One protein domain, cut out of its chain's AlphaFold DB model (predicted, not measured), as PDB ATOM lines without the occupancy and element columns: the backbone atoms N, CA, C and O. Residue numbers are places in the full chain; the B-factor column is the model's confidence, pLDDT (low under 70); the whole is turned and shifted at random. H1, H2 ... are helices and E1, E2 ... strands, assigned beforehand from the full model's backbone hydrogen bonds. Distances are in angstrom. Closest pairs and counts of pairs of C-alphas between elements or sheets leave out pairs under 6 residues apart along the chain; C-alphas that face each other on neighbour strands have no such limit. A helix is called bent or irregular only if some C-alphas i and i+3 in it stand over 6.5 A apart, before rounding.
ATOM      1  N   SER A  41      -0.115   8.992 -19.727       82.19
ATOM      2  CA  SER A  41      -0.572   7.608 -19.783       82.19
ATOM      3  C   SER A  41      -2.084   7.540 -19.634       82.19
ATOM      4  O   SER A  41      -2.672   8.117 -18.714       82.19
ATOM      5  N   ASP A  42      -2.712   6.795 -20.540       81.25
ATOM      6  CA  ASP A  42      -4.134   6.468 -20.474       81.25
ATOM      7  C   ASP A  42      -4.438   5.287 -19.542       81.25
ATOM      8  O   ASP A  42      -5.612   4.954 -19.343       81.25
ATOM      9  N   GLN A  43      -3.402   4.666 -18.969       83.88
ATOM     10  CA  GLN A  43      -3.532   3.562 -18.028       83.88
ATOM     11  C   GLN A  43      -3.932   4.053 -16.634       83.88
ATOM     12  O   GLN A  43      -3.480   5.099 -16.156       83.88
ATOM     13  N   TYR A  44      -4.745   3.248 -15.952       86.19
ATOM     14  CA  TYR A  44      -5.101   3.487 -14.559       86.19
ATOM     15  C   TYR A  44      -3.903   3.217 -13.652       86.19
ATOM     16  O   TYR A  44      -3.359   2.114 -13.637       86.19
ATOM     17  N   LEU A  45      -3.510   4.213 -12.861       85.06
ATOM     18  CA  LEU A  45      -2.608   3.987 -11.740       85.06
ATOM     19  C   LEU A  45      -3.423   3.477 -10.549       85.06
ATOM     20  O   LEU A  45      -4.286   4.190 -10.031       85.06
ATOM     21  N   VAL A  46      -3.146   2.253 -10.107       86.00
ATOM     22  CA  VAL A  46      -3.784   1.682  -8.917       86.00
ATOM     23  C   VAL A  46      -3.110   2.240  -7.667       86.00
ATOM     24  O   VAL A  46      -1.893   2.170  -7.518       86.00
ATOM     25  N   ILE A  47      -3.909   2.801  -6.767       82.38
ATOM     26  CA  ILE A  47      -3.451   3.400  -5.518       82.38
ATOM     27  C   ILE A  47      -4.000   2.578  -4.360       82.38
ATOM     28  O   ILE A  47      -5.212   2.515  -4.132       82.38
ATOM     29  N   ASP A  48      -3.081   1.979  -3.611       79.06
ATOM     30  CA  ASP A  48      -3.368   1.238  -2.392       79.06
ATOM     31  C   ASP A  48      -2.934   2.052  -1.160       79.06
ATOM     32  O   ASP A  48      -1.812   2.542  -1.077       79.06
ATOM     33  N   HIS A  49      -3.831   2.173  -0.176       68.31
ATOM     34  CA  HIS A  49      -3.580   2.817   1.114       68.31
ATOM     35  C   HIS A  49      -2.383   2.218   1.877       68.31
ATOM     36  O   HIS A  49      -1.728   2.931   2.644       68.31
ATOM     37  N   ASN A  50      -2.125   0.919   1.706       67.75
ATOM     38  CA  ASN A  50      -1.083   0.198   2.438       67.75
ATOM     39  C   ASN A  50       0.308   0.360   1.817       67.75
ATOM     40  O   ASN A  50       1.304   0.047   2.465       67.75
ATOM     41  N   GLN A  51       0.392   0.886   0.594       64.69
ATOM     42  CA  GLN A  51       1.659   1.184  -0.055       64.69
ATOM     43  C   GLN A  51       1.990   2.662   0.170       64.69
ATOM     44  O   GLN A  51       1.250   3.558  -0.237       64.69
ATOM     45  N   SER A  52       3.096   2.946   0.865       55.12
ATOM     46  CA  SER A  52       3.585   4.320   0.985       55.12
ATOM     47  C   SER A  52       3.838   4.873  -0.414       55.12
ATOM     48  O   SER A  52       4.581   4.266  -1.184       55.12
ATOM     49  N   VAL A  53       3.242   6.022  -0.731       57.56
ATOM     50  CA  VAL A  53       3.466   6.739  -1.988       57.56
ATOM     51  C   VAL A  53       4.954   7.114  -2.055       57.56
ATOM     52  O   VAL A  53       5.390   8.081  -1.436       57.56
ATOM     53  N   SER A  54       5.754   6.273  -2.717       55.56
ATOM     54  CA  SER A  54       7.218   6.364  -2.734       55.56
ATOM     55  C   SER A  54       7.697   7.594  -3.532       55.56
ATOM     56  O   SER A  54       6.890   8.232  -4.220       55.56
ATOM     57  N   PRO A  55       9.001   7.937  -3.512       49.44
ATOM     58  CA  PRO A  55       9.597   8.977  -4.363       49.44
ATOM     59  C   PRO A  55       9.265   8.854  -5.864       49.44
ATOM     60  O   PRO A  55       9.273   9.867  -6.569       49.44
ATOM     61  N   ALA A  56       8.897   7.655  -6.340       52.03
ATOM     62  CA  ALA A  56       8.385   7.409  -7.693       52.03
ATOM     63  C   ALA A  56       7.128   8.240  -8.026       52.03
ATOM     64  O   ALA A  56       6.880   8.563  -9.185       52.03
ATOM     65  N   SER A  57       6.376   8.678  -7.013       60.22
ATOM     66  CA  SER A  57       5.247   9.597  -7.184       60.22
ATOM     67  C   SER A  57       5.648  10.917  -7.832       60.22
ATOM     68  O   SER A  57       4.925  11.401  -8.694       60.22
ATOM     69  N   SER A  58       6.825  11.464  -7.515       67.56
ATOM     70  CA  SER A  58       7.294  12.723  -8.111       67.56
ATOM     71  C   SER A  58       7.483  12.638  -9.630       67.56
ATOM     72  O   SER A  58       7.243  13.615 -10.338       67.56
ATOM     73  N   PHE A  59       7.854  11.455 -10.126       74.06
ATOM     74  CA  PHE A  59       7.998  11.163 -11.546       74.06
ATOM     75  C   PHE A  59       6.633  10.992 -12.229       74.06
ATOM     76  O   PHE A  59       6.379  11.593 -13.269       74.06
ATOM     77  N   LEU A  60       5.720  10.254 -11.590       76.06
ATOM     78  CA  LEU A  60       4.396   9.936 -12.134       76.06
ATOM     79  C   LEU A  60       3.395  11.105 -12.083       76.06
ATOM     80  O   LEU A  60       2.402  11.097 -12.807       76.06
ATOM     81  N   ILE A  61       3.645  12.137 -11.265       79.81
ATOM     82  CA  ILE A  61       2.741  13.287 -11.057       79.81
ATOM     83  C   ILE A  61       2.282  13.951 -12.364       79.81
ATOM     84  O   ILE A  61       1.160  14.461 -12.434       79.81
ATOM     85  N   HIS A  62       3.143  13.966 -13.385       82.00
ATOM     86  CA  HIS A  62       2.864  14.622 -14.661       82.00
ATOM     87  C   HIS A  62       2.234  13.701 -15.717       82.00
ATOM     88  O   HIS A  62       1.679  14.202 -16.692       82.00
ATOM     89  N   GLN A  63       2.270  12.385 -15.503       85.44
ATOM     90  CA  GLN A  63       1.875  11.382 -16.498       85.44
ATOM     91  C   GLN A  63       0.457  10.856 -16.270       85.44
ATOM     92  O   GLN A  63      -0.244  10.508 -17.219       85.44
ATOM     93  N   VAL A  64       0.036  10.779 -15.006       87.69
ATOM     94  CA  VAL A  64      -1.187  10.077 -14.609       87.69
ATOM     95  C   VAL A  64      -2.422  10.938 -14.874       87.69
ATOM     96  O   VAL A  64      -2.598  11.999 -14.268       87.69
ATOM     97  N   ILE A  65      -3.307  10.442 -15.742       90.00
ATOM     98  CA  ILE A  65      -4.631  11.032 -16.002       90.00
ATOM     99  C   ILE A  65      -5.741  10.268 -15.259       90.00
ATOM    100  O   ILE A  65      -6.740  10.866 -14.844       90.00
ATOM    101  N   LYS A  66      -5.571   8.953 -15.071       91.62
ATOM    102  CA  LYS A  66      -6.580   8.058 -14.495       91.62
ATOM    103  C   LYS A  66      -6.017   7.318 -13.286       91.62
ATOM    104  O   LYS A  66      -4.919   6.767 -13.358       91.62
ATOM    105  N   ILE A  67      -6.767   7.279 -12.191       90.31
ATOM    106  CA  ILE A  67      -6.400   6.519 -10.989       90.31
ATOM    107  C   ILE A  67      -7.518   5.563 -10.594       90.31
ATOM    108  O   ILE A  67      -8.686   5.915 -10.728       90.31
ATOM    109  N   THR A  68      -7.161   4.397 -10.066       89.56
ATOM    110  CA  THR A  68      -8.093   3.465  -9.417       89.56
ATOM    111  C   THR A  68      -7.722   3.358  -7.950       89.56
ATOM    112  O   THR A  68      -6.562   3.131  -7.615       89.56
ATOM    113  N   ILE A  69      -8.693   3.511  -7.056       87.25
ATOM    114  CA  ILE A  69      -8.455   3.405  -5.615       87.25
ATOM    115  C   ILE A  69      -8.879   2.011  -5.155       87.25
ATOM    116  O   ILE A  69     -10.067   1.703  -5.138       87.25
ATOM    117  N   ALA A  70      -7.912   1.168  -4.786       79.81
ATOM    118  CA  ALA A  70      -8.161  -0.250  -4.512       79.81
ATOM    119  C   ALA A  70      -8.685  -0.544  -3.095       79.81
ATOM    120  O   ALA A  70      -9.309  -1.578  -2.885       79.81
ATOM    121  N   ASN A  71      -8.456   0.354  -2.128       79.31
ATOM    122  CA  ASN A  71      -8.784   0.152  -0.711       79.31
ATOM    123  C   ASN A  71      -9.480   1.378  -0.097       79.31
ATOM    124  O   ASN A  71      -9.505   2.451  -0.699       79.31
ATOM    125  N   ASN A  72     -10.022   1.235   1.122       75.94
ATOM    126  CA  ASN A  72     -10.685   2.312   1.875       75.94
ATOM    127  C   ASN A  72      -9.699   3.431   2.256       75.94
ATOM    128  O   ASN A  72      -9.208   3.519   3.381       75.94
ATOM    129  N   LEU A  73      -9.398   4.298   1.295       74.50
ATOM    130  CA  LEU A  73      -8.538   5.451   1.478       74.50
ATOM    131  C   LEU A  73      -9.337   6.556   2.176       74.50
ATOM    132  O   LEU A  73     -10.439   6.905   1.750       74.50
ATOM    133  N   SER A  74      -8.799   7.128   3.256       79.75
ATOM    134  CA  SER A  74      -9.479   8.243   3.919       79.75
ATOM    135  C   SER A  74      -9.592   9.434   2.961       79.75
ATOM    136  O   SER A  74      -8.650   9.749   2.231       79.75
ATOM    137  N   GLY A  75     -10.730  10.135   2.981       78.06
ATOM    138  CA  GLY A  75     -10.953  11.273   2.079       78.06
ATOM    139  C   GLY A  75      -9.851  12.341   2.162       78.06
ATOM    140  O   GLY A  75      -9.471  12.914   1.144       78.06
ATOM    141  N   LEU A  76      -9.266  12.548   3.351       79.19
ATOM    142  CA  LEU A  76      -8.153  13.483   3.555       79.19
ATOM    143  C   LEU A  76      -6.879  13.043   2.817       79.19
ATOM    144  O   LEU A  76      -6.192  13.879   2.231       79.19
ATOM    145  N   ARG A  77      -6.563  11.743   2.819       80.38
ATOM    146  CA  ARG A  77      -5.415  11.218   2.067       80.38
ATOM    147  C   ARG A  77      -5.650  11.311   0.567       80.38
ATOM    148  O   ARG A  77      -4.728  11.680  -0.152       80.38
ATOM    149  N   LEU A  78      -6.873  11.057   0.094       80.88
ATOM    150  CA  LEU A  78      -7.181  11.196  -1.329       80.88
ATOM    151  C   LEU A  78      -7.048  12.654  -1.773       80.88
ATOM    152  O   LEU A  78      -6.456  12.929  -2.810       80.88
ATOM    153  N   TYR A  79      -7.542  13.590  -0.961       84.00
ATOM    154  CA  TYR A  79      -7.367  15.022  -1.187       84.00
ATOM    155  C   TYR A  79      -5.892  15.407  -1.323       84.00
ATOM    156  O   TYR A  79      -5.500  16.060  -2.291       84.00
ATOM    157  N   GLN A  80      -5.068  14.983  -0.358       84.56
ATOM    158  CA  GLN A  80      -3.630  15.232  -0.382       84.56
ATOM    159  C   GLN A  80      -3.006  14.642  -1.643       84.56
ATOM    160  O   GLN A  80      -2.284  15.345  -2.341       84.56
ATOM    161  N   LEU A  81      -3.331  13.397  -1.982       82.69
ATOM    162  CA  LEU A  81      -2.808  12.719  -3.158       82.69
ATOM    163  C   LEU A  81      -3.185  13.447  -4.452       82.69
ATOM    164  O   LEU A  81      -2.318  13.795  -5.250       82.69
ATOM    165  N   LEU A  82      -4.464  13.768  -4.634       84.00
ATOM    166  CA  LEU A  82      -4.939  14.452  -5.831       84.00
ATOM    167  C   LEU A  82      -4.335  15.850  -5.973       84.00
ATOM    168  O   LEU A  82      -4.074  16.264  -7.098       84.00
ATOM    169  N   ARG A  83      -4.031  16.566  -4.882       84.88
ATOM    170  CA  ARG A  83      -3.280  17.835  -4.964       84.88
ATOM    171  C   ARG A  83      -1.888  17.677  -5.575       84.88
ATOM    172  O   ARG A  83      -1.405  18.632  -6.183       84.88
ATOM    173  N   HIS A  84      -1.262  16.511  -5.425       84.50
ATOM    174  CA  HIS A  84       0.031  16.220  -6.041       84.50
ATOM    175  C   HIS A  84      -0.141  15.843  -7.517       84.50
ATOM    176  O   HIS A  84       0.569  16.381  -8.361       84.50
ATOM    177  N   PHE A  85      -1.127  15.010  -7.857       86.00
ATOM    178  CA  PHE A  85      -1.393  14.590  -9.236       86.00
ATOM    179  C   PHE A  85      -2.172  15.640 -10.038       86.00
ATOM    180  O   PHE A  85      -3.403  15.616 -10.104       86.00
ATOM    181  N   ARG A  86      -1.450  16.573 -10.670       82.50
ATOM    182  CA  ARG A  86      -2.016  17.759 -11.345       82.50
ATOM    183  C   ARG A  86      -2.898  17.471 -12.563       82.50
ATOM    184  O   ARG A  86      -3.771  18.292 -12.850       82.50
ATOM    185  N   PHE A  87      -2.729  16.331 -13.227       87.56
ATOM    186  CA  PHE A  87      -3.460  16.006 -14.460       87.56
ATOM    187  C   PHE A  87      -4.515  14.913 -14.312       87.56
ATOM    188  O   PHE A  87      -5.196  14.607 -15.288       87.56
ATOM    189  N   VAL A  88      -4.700  14.368 -13.107       90.06
ATOM    190  CA  VAL A  88      -5.763  13.390 -12.867       90.06
ATOM    191  C   VAL A  88      -7.117  14.040 -13.109       90.06
ATOM    192  O   VAL A  88      -7.472  15.012 -12.440       90.06
ATOM    193  N   SER A  89      -7.855  13.476 -14.059       89.81
ATOM    194  CA  SER A  89      -9.219  13.862 -14.410       89.81
ATOM    195  C   SER A  89     -10.204  12.709 -14.243       89.81
ATOM    196  O   SER A  89     -11.405  12.956 -14.201       89.81
ATOM    197  N   VAL A  90      -9.732  11.464 -14.099       91.56
ATOM    198  CA  VAL A  90     -10.583  10.288 -13.865       91.56
ATOM    199  C   VAL A  90     -10.185   9.607 -12.562       91.56
ATOM    200  O   VAL A  90      -9.021   9.255 -12.367       91.56
ATOM    201  N   VAL A  91     -11.159   9.406 -11.678       90.81
ATOM    202  CA  VAL A  91     -10.986   8.682 -10.418       90.81
ATOM    203  C   VAL A  91     -11.965   7.520 -10.397       90.81
ATOM    204  O   VAL A  91     -13.177   7.703 -10.318       90.81
ATOM    205  N   ASP A  92     -11.428   6.316 -10.474       89.56
ATOM    206  CA  ASP A  92     -12.181   5.079 -10.417       89.56
ATOM    207  C   ASP A  92     -12.279   4.579  -8.972       89.56
ATOM    208  O   ASP A  92     -11.285   4.283  -8.302       89.56
ATOM    209  N   LEU A  93     -13.520   4.527  -8.497       89.62
ATOM    210  CA  LEU A  93     -13.918   4.109  -7.159       89.62
ATOM    211  C   LEU A  93     -14.609   2.741  -7.182       89.62
ATOM    212  O   LEU A  93     -15.177   2.332  -6.173       89.62
ATOM    213  N   THR A  94     -14.603   2.022  -8.308       87.25
ATOM    214  CA  THR A  94     -15.323   0.747  -8.446       87.25
ATOM    215  C   THR A  94     -14.858  -0.319  -7.452       87.25
ATOM    216  O   THR A  94     -15.664  -1.152  -7.033       87.25
ATOM    217  N   ALA A  95     -13.598  -0.290  -7.021       85.25
ATOM    218  CA  ALA A  95     -13.075  -1.206  -6.008       85.25
ATOM    219  C   ALA A  95     -13.476  -0.829  -4.565       85.25
ATOM    220  O   ALA A  95     -13.399  -1.671  -3.673       85.25
ATOM    221  N   ILE A  96     -13.978   0.389  -4.332       84.19
ATOM    222  CA  ILE A  96     -14.404   0.858  -3.011       84.19
ATOM    223  C   ILE A  96     -15.851   0.433  -2.731       84.19
ATOM    224  O   ILE A  96     -16.717   0.456  -3.606       84.19
ATOM    225  N   ASP A  97     -16.125   0.070  -1.479       83.75
ATOM    226  CA  ASP A  97     -17.487  -0.013  -0.953       83.75
ATOM    227  C   ASP A  97     -17.922   1.376  -0.469       83.75
ATOM    228  O   ASP A  97     -17.535   1.834   0.611       83.75
ATOM    229  N   ILE A  98     -18.716   2.068  -1.286       81.69
ATOM    230  CA  ILE A  98     -19.159   3.446  -1.029       81.69
ATOM    231  C   ILE A  98     -20.009   3.548   0.244       81.69
ATOM    232  O   ILE A  98     -20.123   4.626   0.821       81.69
ATOM    233  N   ASN A  99     -20.557   2.441   0.754       79.75
ATOM    234  CA  ASN A  99     -21.284   2.444   2.025       79.75
ATOM    235  C   ASN A  99     -20.359   2.484   3.245       79.75
ATOM    236  O   ASN A  99     -20.796   2.873   4.325       79.75
ATOM    237  N   LYS A 100     -19.085   2.120   3.076       80.25
ATOM    238  CA  LYS A 100     -18.057   2.174   4.127       80.25
ATOM    239  C   LYS A 100     -17.237   3.460   4.095       80.25
ATOM    240  O   LYS A 100     -16.452   3.705   5.009       80.25
ATOM    241  N   VAL A 101     -17.405   4.278   3.058       78.69
ATOM    242  CA  VAL A 101     -16.722   5.562   2.901       78.69
ATOM    243  C   VAL A 101     -17.720   6.694   3.099       78.69
ATOM    244  O   VAL A 101     -18.826   6.672   2.569       78.69
ATOM    245  N   ASP A 102     -17.319   7.720   3.846       82.88
ATOM    246  CA  ASP A 102     -18.090   8.958   3.952       82.88
ATOM    247  C   ASP A 102     -18.040   9.712   2.608       82.88
ATOM    248  O   ASP A 102     -17.149  10.525   2.342       82.88
ATOM    249  N   ALA A 103     -18.983   9.379   1.725       80.81
ATOM    250  CA  ALA A 103     -19.081   9.928   0.378       80.81
ATOM    251  C   ALA A 103     -19.275  11.456   0.378       80.81
ATOM    252  O   ALA A 103     -18.721  12.137  -0.481       80.81
ATOM    253  N   ASN A 104     -19.972  12.022   1.369       80.56
ATOM    254  CA  ASN A 104     -20.112  13.477   1.508       80.56
ATOM    255  C   ASN A 104     -18.752  14.129   1.761       80.56
ATOM    256  O   ASN A 104     -18.381  15.124   1.130       80.56
ATOM    257  N   LYS A 105     -17.963  13.526   2.652       84.25
ATOM    258  CA  LYS A 105     -16.614  13.996   2.945       84.25
ATOM    259  C   LYS A 105     -15.690  13.847   1.734       84.25
ATOM    260  O   LYS A 105     -14.949  14.776   1.429       84.25
ATOM    261  N   LEU A 106     -15.789  12.747   0.989       83.56
ATOM    262  CA  LEU A 106     -15.061  12.539  -0.266       83.56
ATOM    263  C   LEU A 106     -15.356  13.637  -1.303       83.56
ATOM    264  O   LEU A 106     -14.432  14.273  -1.811       83.56
ATOM    265  N   ILE A 107     -16.636  13.890  -1.584       84.81
ATOM    266  CA  ILE A 107     -17.072  14.903  -2.551       84.81
ATOM    267  C   ILE A 107     -16.659  16.309  -2.101       84.81
ATOM    268  O   ILE A 107     -16.143  17.083  -2.909       84.81
ATOM    269  N   SER A 108     -16.781  16.630  -0.807       84.69
ATOM    270  CA  SER A 108     -16.348  17.936  -0.288       84.69
ATOM    271  C   SER A 108     -14.843  18.172  -0.469       84.69
ATOM    272  O   SER A 108     -14.433  19.285  -0.802       84.69
ATOM    273  N   TYR A 109     -14.015  17.131  -0.345       86.81
ATOM    274  CA  TYR A 109     -12.587  17.217  -0.633       86.81
ATOM    275  C   TYR A 109     -12.278  17.384  -2.122       86.81
ATOM    276  O   TYR A 109     -11.451  18.222  -2.482       86.81
ATOM    277  N   LEU A 110     -12.941  16.629  -3.000       84.81
ATOM    278  CA  LEU A 110     -12.761  16.766  -4.450       84.81
ATOM    279  C   LEU A 110     -13.161  18.162  -4.945       84.81
ATOM    280  O   LEU A 110     -12.465  18.755  -5.770       84.81
ATOM    281  N   ARG A 111     -14.221  18.741  -4.373       84.19
ATOM    282  CA  ARG A 111     -14.659  20.113  -4.660       84.19
ATOM    283  C   ARG A 111     -13.574  21.152  -4.366       84.19
ATOM    284  O   ARG A 111     -13.382  22.081  -5.150       84.19
ATOM    285  N   GLN A 112     -12.824  20.991  -3.272       86.38
ATOM    286  CA  GLN A 112     -11.753  21.927  -2.891       86.38
ATOM    287  C   GLN A 112     -10.615  21.991  -3.919       86.38
ATOM    288  O   GLN A 112      -9.868  22.968  -3.954       86.38
ATOM    289  N   ILE A 113     -10.487  20.976  -4.775       84.44
ATOM    290  CA  ILE A 113      -9.382  20.841  -5.724       84.44
ATOM    291  C   ILE A 113      -9.590  21.683  -7.005       84.44
ATOM    292  O   ILE A 113      -8.666  21.783  -7.810       84.44
ATOM    293  N   LYS A 114     -10.744  22.354  -7.177       85.50
ATOM    294  CA  LYS A 114     -11.049  23.286  -8.291       85.50
ATOM    295  C   LYS A 114     -10.666  22.747  -9.687       85.50
ATOM    296  O   LYS A 114     -10.157  23.485 -10.527       85.50
ATOM    297  N   ARG A 115     -10.887  21.451  -9.926       87.81
ATOM    298  CA  ARG A 115     -10.651  20.756 -11.207       87.81
ATOM    299  C   ARG A 115     -11.839  19.874 -11.558       87.81
ATOM    300  O   ARG A 115     -12.585  19.495 -10.656       87.81
ATOM    301  N   ASN A 116     -11.983  19.553 -12.841       87.00
ATOM    302  CA  ASN A 116     -13.027  18.652 -13.317       87.00
ATOM    303  C   ASN A 116     -12.610  17.195 -13.110       87.00
ATOM    304  O   ASN A 116     -11.506  16.811 -13.505       87.00
ATOM    305  N   PHE A 117     -13.493  16.402 -12.509       88.69
ATOM    306  CA  PHE A 117     -13.284  14.982 -12.262       88.69
ATOM    307  C   PHE A 117     -14.431  14.150 -12.819       88.69
ATOM    308  O   PHE A 117     -15.599  14.450 -12.589       88.69
ATOM    309  N   ASN A 118     -14.074  13.050 -13.465       89.00
ATOM    310  CA  ASN A 118     -14.966  11.962 -13.815       89.00
ATOM    311  C   ASN A 118     -14.802  10.857 -12.768       89.00
ATOM    312  O   ASN A 118     -13.730  10.264 -12.650       89.00
ATOM    313  N   LEU A 119     -15.846  10.612 -11.982       90.00
ATOM    314  CA  LEU A 119     -15.881   9.563 -10.972       90.00
ATOM    315  C   LEU A 119     -16.516   8.314 -11.560       90.00
ATOM    316  O   LEU A 119     -17.724   8.287 -11.785       90.00
ATOM    317  N   THR A 120     -15.713   7.282 -11.783       88.06
ATOM    318  CA  THR A 120     -16.208   5.989 -12.256       88.06
ATOM    319  C   THR A 120     -16.598   5.141 -11.055       88.06
ATOM    320  O   THR A 120     -15.760   4.865 -10.197       88.06
ATOM    321  N   VAL A 121     -17.867   4.745 -10.957       88.62
ATOM    322  CA  VAL A 121     -18.406   4.001  -9.801       88.62
ATOM    323  C   VAL A 121     -19.230   2.796 -10.238       88.62
ATOM    324  O   VAL A 121     -19.690   2.726 -11.378       88.62
ATOM    325  N   LYS A 122     -19.432   1.833  -9.330       86.69
ATOM    326  CA  LYS A 122     -20.329   0.696  -9.577       86.69
ATOM    327  C   LYS A 122     -21.749   1.191  -9.852       86.69
ATOM    328  O   LYS A 122     -22.213   2.146  -9.234       86.69
ATOM    329  N   GLU A 123     -22.450   0.492 -10.741       84.44
ATOM    330  CA  GLU A 123     -23.828   0.805 -11.141       84.44
ATOM    331  C   GLU A 123     -24.760   0.985  -9.935       84.44
ATOM    332  O   GLU A 123     -25.412   2.021  -9.811       84.44
ATOM    333  N   ASN A 124     -24.712   0.054  -8.976       85.00
ATOM    334  CA  ASN A 124     -25.545   0.079  -7.769       85.00
ATOM    335  C   ASN A 124     -25.286   1.291  -6.854       85.00
ATOM    336  O   ASN A 124     -26.160   1.663  -6.075       85.00
ATOM    337  N   ASP A 125     -24.110   1.915  -6.946       84.12
ATOM    338  CA  ASP A 125     -23.723   3.047  -6.099       84.12
ATOM    339  C   ASP A 125     -23.875   4.407  -6.809       84.12
ATOM    340  O   ASP A 125     -23.813   5.468  -6.177       84.12
ATOM    341  N   SER A 126     -24.096   4.391  -8.126       81.94
ATOM    342  CA  SER A 126     -24.127   5.584  -8.975       81.94
ATOM    343  C   SER A 126     -25.251   6.559  -8.623       81.94
ATOM    344  O   SER A 126     -24.999   7.760  -8.523       81.94
ATOM    345  N   GLY A 127     -26.464   6.061  -8.359       80.69
ATOM    346  CA  GLY A 127     -27.614   6.892  -7.993       80.69
ATOM    347  C   GLY A 127     -27.393   7.646  -6.680       80.69
ATOM    348  O   GLY A 127     -27.679   8.839  -6.587       80.69
ATOM    349  N   LYS A 128     -26.787   6.981  -5.687       83.38
ATOM    350  CA  LYS A 128     -26.449   7.585  -4.390       83.38
ATOM    351  C   LYS A 128     -25.394   8.683  -4.541       83.38
ATOM    352  O   LYS A 128     -25.541   9.753  -3.956       83.38
ATOM    353  N   LEU A 129     -24.348   8.445  -5.333       82.06
ATOM    354  CA  LEU A 129     -23.292   9.435  -5.570       82.06
ATOM    355  C   LEU A 129     -23.755  10.620  -6.417       82.06
ATOM    356  O   LEU A 129     -23.400  11.745  -6.083       82.06
ATOM    357  N   LYS A 130     -24.564  10.393  -7.461       83.38
ATOM    358  CA  LYS A 130     -25.174  11.469  -8.261       83.38
ATOM    359  C   LYS A 130     -25.996  12.403  -7.376       83.38
ATOM    360  O   LYS A 130     -25.712  13.591  -7.325       83.38
ATOM    361  N   HIS A 131     -26.883  11.840  -6.556       82.06
ATOM    362  CA  HIS A 131     -27.685  12.606  -5.601       82.06
ATOM    363  C   HIS A 131     -26.827  13.428  -4.617       82.06
ATOM    364  O   HIS A 131     -27.140  14.580  -4.324       82.06
ATOM    365  N   ILE A 132     -25.711  12.873  -4.127       80.88
ATOM    366  CA  ILE A 132     -24.771  13.601  -3.257       80.88
ATOM    367  C   ILE A 132     -24.068  14.743  -4.009       80.88
ATOM    368  O   ILE A 132     -23.906  15.829  -3.451       80.88
ATOM    369  N   VAL A 133     -23.629  14.518  -5.248       80.44
ATOM    370  CA  VAL A 133     -22.980  15.541  -6.089       80.44
ATOM    371  C   VAL A 133     -23.943  16.693  -6.385       80.44
ATOM    372  O   VAL A 133     -23.547  17.856  -6.246       80.44
ATOM    373  N   ASP A 134     -25.202  16.372  -6.688       77.88
ATOM    374  CA  ASP A 134     -26.265  17.334  -6.990       77.88
ATOM    375  C   ASP A 134     -26.614  18.195  -5.767       77.88
ATOM    376  O   ASP A 134     -26.599  19.423  -5.855       77.88
ATOM    377  N   ILE A 135     -26.816  17.581  -4.591       75.06
ATOM    378  CA  ILE A 135     -27.068  18.309  -3.329       75.06
ATOM    379  C   ILE A 135     -25.923  19.267  -2.989       75.06
ATOM    380  O   ILE A 135     -26.147  20.364  -2.479       75.06
ATOM    381  N   ASN A 136     -24.681  18.865  -3.261       74.19
ATOM    382  CA  ASN A 136     -23.509  19.679  -2.956       74.19
ATOM    383  C   ASN A 136     -23.200  20.739  -4.031       74.19
ATOM    384  O   ASN A 136     -22.253  21.512  -3.843       74.19
ATOM    385  N   GLY A 137     -23.954  20.792  -5.140       75.75
ATOM    386  CA  GLY A 137     -23.764  21.759  -6.226       75.75
ATOM    387  C   GLY A 137     -22.381  21.674  -6.883       75.75
ATOM    388  O   GLY A 137     -21.753  22.699  -7.162       75.75
ATOM    389  N   CYS A 138     -21.843  20.462  -7.042       77.50
ATOM    390  CA  CYS A 138     -20.491  20.246  -7.563       77.50
ATOM    391  C   CYS A 138     -20.481  20.118  -9.094       77.50
ATOM    392  O   CYS A 138     -20.350  19.023  -9.629       77.50
ATOM    393  N   ASN A 139     -20.535  21.249  -9.805       79.94
ATOM    394  CA  ASN A 139     -20.537  21.280 -11.280       79.94
ATOM    395  C   ASN A 139     -19.257  20.716 -11.932       79.94
ATOM    396  O   ASN A 139     -19.224  20.484 -13.133       79.94
ATOM    397  N   ASN A 140     -18.193  20.532 -11.150       82.00
ATOM    398  CA  ASN A 140     -16.899  20.023 -11.595       82.00
ATOM    399  C   ASN A 140     -16.729  18.509 -11.371       82.00
ATOM    400  O   ASN A 140     -15.622  17.995 -11.499       82.00
ATOM    401  N   ILE A 141     -17.781  17.794 -10.971       85.69
ATOM    402  CA  ILE A 141     -17.724  16.354 -10.717       85.69
ATOM    403  C   ILE A 141     -18.811  15.669 -11.537       85.69
ATOM    404  O   ILE A 141     -19.994  15.931 -11.354       85.69
ATOM    405  N   HIS A 142     -18.408  14.756 -12.412       86.25
ATOM    406  CA  HIS A 142     -19.313  13.954 -13.227       86.25
ATOM    407  C   HIS A 142     -19.239  12.497 -12.787       86.25
ATOM    408  O   HIS A 142     -18.162  11.907 -12.763       86.25
ATOM    409  N   VAL A 143     -20.374  11.900 -12.430       85.25
ATOM    410  CA  VAL A 143     -20.436  10.491 -12.019       85.25
ATOM    411  C   VAL A 143     -20.740   9.627 -13.240       85.25
ATOM    412  O   VAL A 143     -21.812   9.741 -13.835       85.25
ATOM    413  N   ILE A 144     -19.798   8.755 -13.590       87.25
ATOM    414  CA  ILE A 144     -19.893   7.805 -14.695       87.25
ATOM    415  C   ILE A 144     -20.198   6.420 -14.124       87.25
ATOM    416  O   ILE A 144     -19.475   5.886 -13.282       87.25
ATOM    417  N   GLU A 145     -21.289   5.828 -14.597       84.50
ATOM    418  CA  GLU A 145     -21.658   4.453 -14.275       84.50
ATOM    419  C   GLU A 145     -20.725   3.474 -14.983       84.50
ATOM    420  O   GLU A 145     -20.669   3.428 -16.213       84.50
ATOM    421  N   HIS A 146     -20.026   2.639 -14.213       80.38
ATOM    422  CA  HIS A 146     -19.298   1.511 -14.769       80.38
ATOM    423  C   HIS A 146     -20.284   0.394 -15.130       80.38
ATOM    424  O   HIS A 146     -20.510  -0.542 -14.355       80.38
ATOM    425  N   ARG A 147     -20.858   0.459 -16.333       74.75
ATOM    426  CA  ARG A 147     -21.609  -0.666 -16.894       74.75
ATOM    427  C   ARG A 147     -20.627  -1.789 -17.200       74.75
ATOM    428  O   ARG A 147     -19.756  -1.642 -18.056       74.75
ATOM    429  N   LYS A 148     -20.740  -2.921 -16.496       58.66
ATOM    430  CA  LYS A 148     -20.086  -4.161 -16.937       58.66
ATOM    431  C   LYS A 148     -20.701  -4.508 -18.290       58.66
ATOM    432  O   LYS A 148     -21.812  -5.030 -18.329       58.66
ATOM    433  N   ARG A 149     -20.018  -4.178 -19.391       48.97
ATOM    434  CA  ARG A 149     -20.429  -4.625 -20.724       48.97
ATOM    435  C   ARG A 149     -20.612  -6.144 -20.658       48.97
ATOM    436  O   ARG A 149     -19.683  -6.864 -20.283       48.97
ATOM    437  N   LYS A 150     -21.825  -6.631 -20.940       48.34
ATOM    438  CA  LYS A 150     -22.060  -8.054 -21.208       48.34
ATOM    439  C   LYS A 150     -21.287  -8.359 -22.487       48.34
ATOM    440  O   LYS A 150     -21.674  -7.915 -23.559       48.34
TER     441      LYS A 150
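AT A GLANCE: This is residues 41 to 150 of the 513 residues of the protein "F-box domain-containing protein" of Mucor lusitanicus CBS 277.49 (UniProt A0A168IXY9). The chain winds in stacked right-handed turns, each going out along a strand and back through a helix; its five strands stand side by side as one strongly twisted parallel sheet, E1 E2 E3 E4 E5. H2, H3 and H4 form a loose curved row, with H4 packed along edge strand E5, while small H1 is beyond the other edge. The printed part has 110 residues, with four named helices and five named strands in the order E1 H1 E2 H2 E3 H3 E4 H4 E5, class mixed. It is compact, with a radius of gyration of the C-alphas of 13.3 A, and spans 37 by 35 by 24 A.

IN THESE COORDINATES: Find C-alpha 41 at (-0.572, 7.608, -19.783); there E1 begins, residues 41 to 47, 15.1 A long. The other strands are E2, residues 64 to 69, 13.4 A; E3, residues 90 to 92; E4, residues 117 to 122, 16.2 A; and E5, residues 141 to 146, 15.5 A, ending at C-alpha 146 at (-19.298, 1.511, -14.769). The helices are H1, residues 56 to 60; H2, residues 75 to 84, 14.5 A; H3, residues 103 to 112, 14.4 A; and H4, residues 123 to 135, 19.4 A, from C-alpha 123 at (-23.828, 0.805, -11.141). H4 is irregular: C-alphas 124 and 127 are 7.1 A apart.

HOW THE PARTS SIT: Start in the sheet, at N 45 and O 66, 3.0 A apart, between E1 and E2. Next look at N 92 and O 67, 2.8 A, between E2 and E3; N 91 and O 118, 2.9 A, between E3 and E4; and N 119 and O 142, 2.8 A, between E4 and E5. These pairs are within hydrogen-bond range. E1 H1 E2, E2 H2 E3, E3 H3 E4 and E4 H4 E5 are strand-helix-strand units, two parallel neighbour strands with a helix between, each with a right-handed crossover. H4 is on one face of the sheet, making two layers, helix over sheet; its height over the sheet is 8.7 A. It lies over E5 and runs along the strands, at 9 degrees to E5 on the local plane; their closest C-alphas, of Glu 123 and Glu 145, are 5.3 A apart. H2 only grazes the sheet with residues 78 to 82, and H3 only grazes it with residues 107 to 111. H2 and H3 touch at a shallow tilt of 27 degrees, the same way; their closest C-alphas, of Gly 75 and Leu 106, are 4.9 A apart. H4 touches H3 with residues 129 to 133 alone, at a steep tilt of 55 degrees; the closest C-alphas, of Asn 104 and Ile 132, are 6.7 A apart. H1 is not on the sheet and only just apart from H2, at 8.3 A between closest C-alphas. Every O i to N i+4 pair is within hydrogen-bond range in H1, H2 and H3, and 7 of 9 in H4.

THE WHOLE: The two C-alphas farthest apart, of Pro 55 and Lys 150, are 39.7 A apart. The printed part has no cut and no long link. Its mean pLDDT is 80.5; look for low confidence, under 70, at residues 49 to 58 and 148 to 150 of this model.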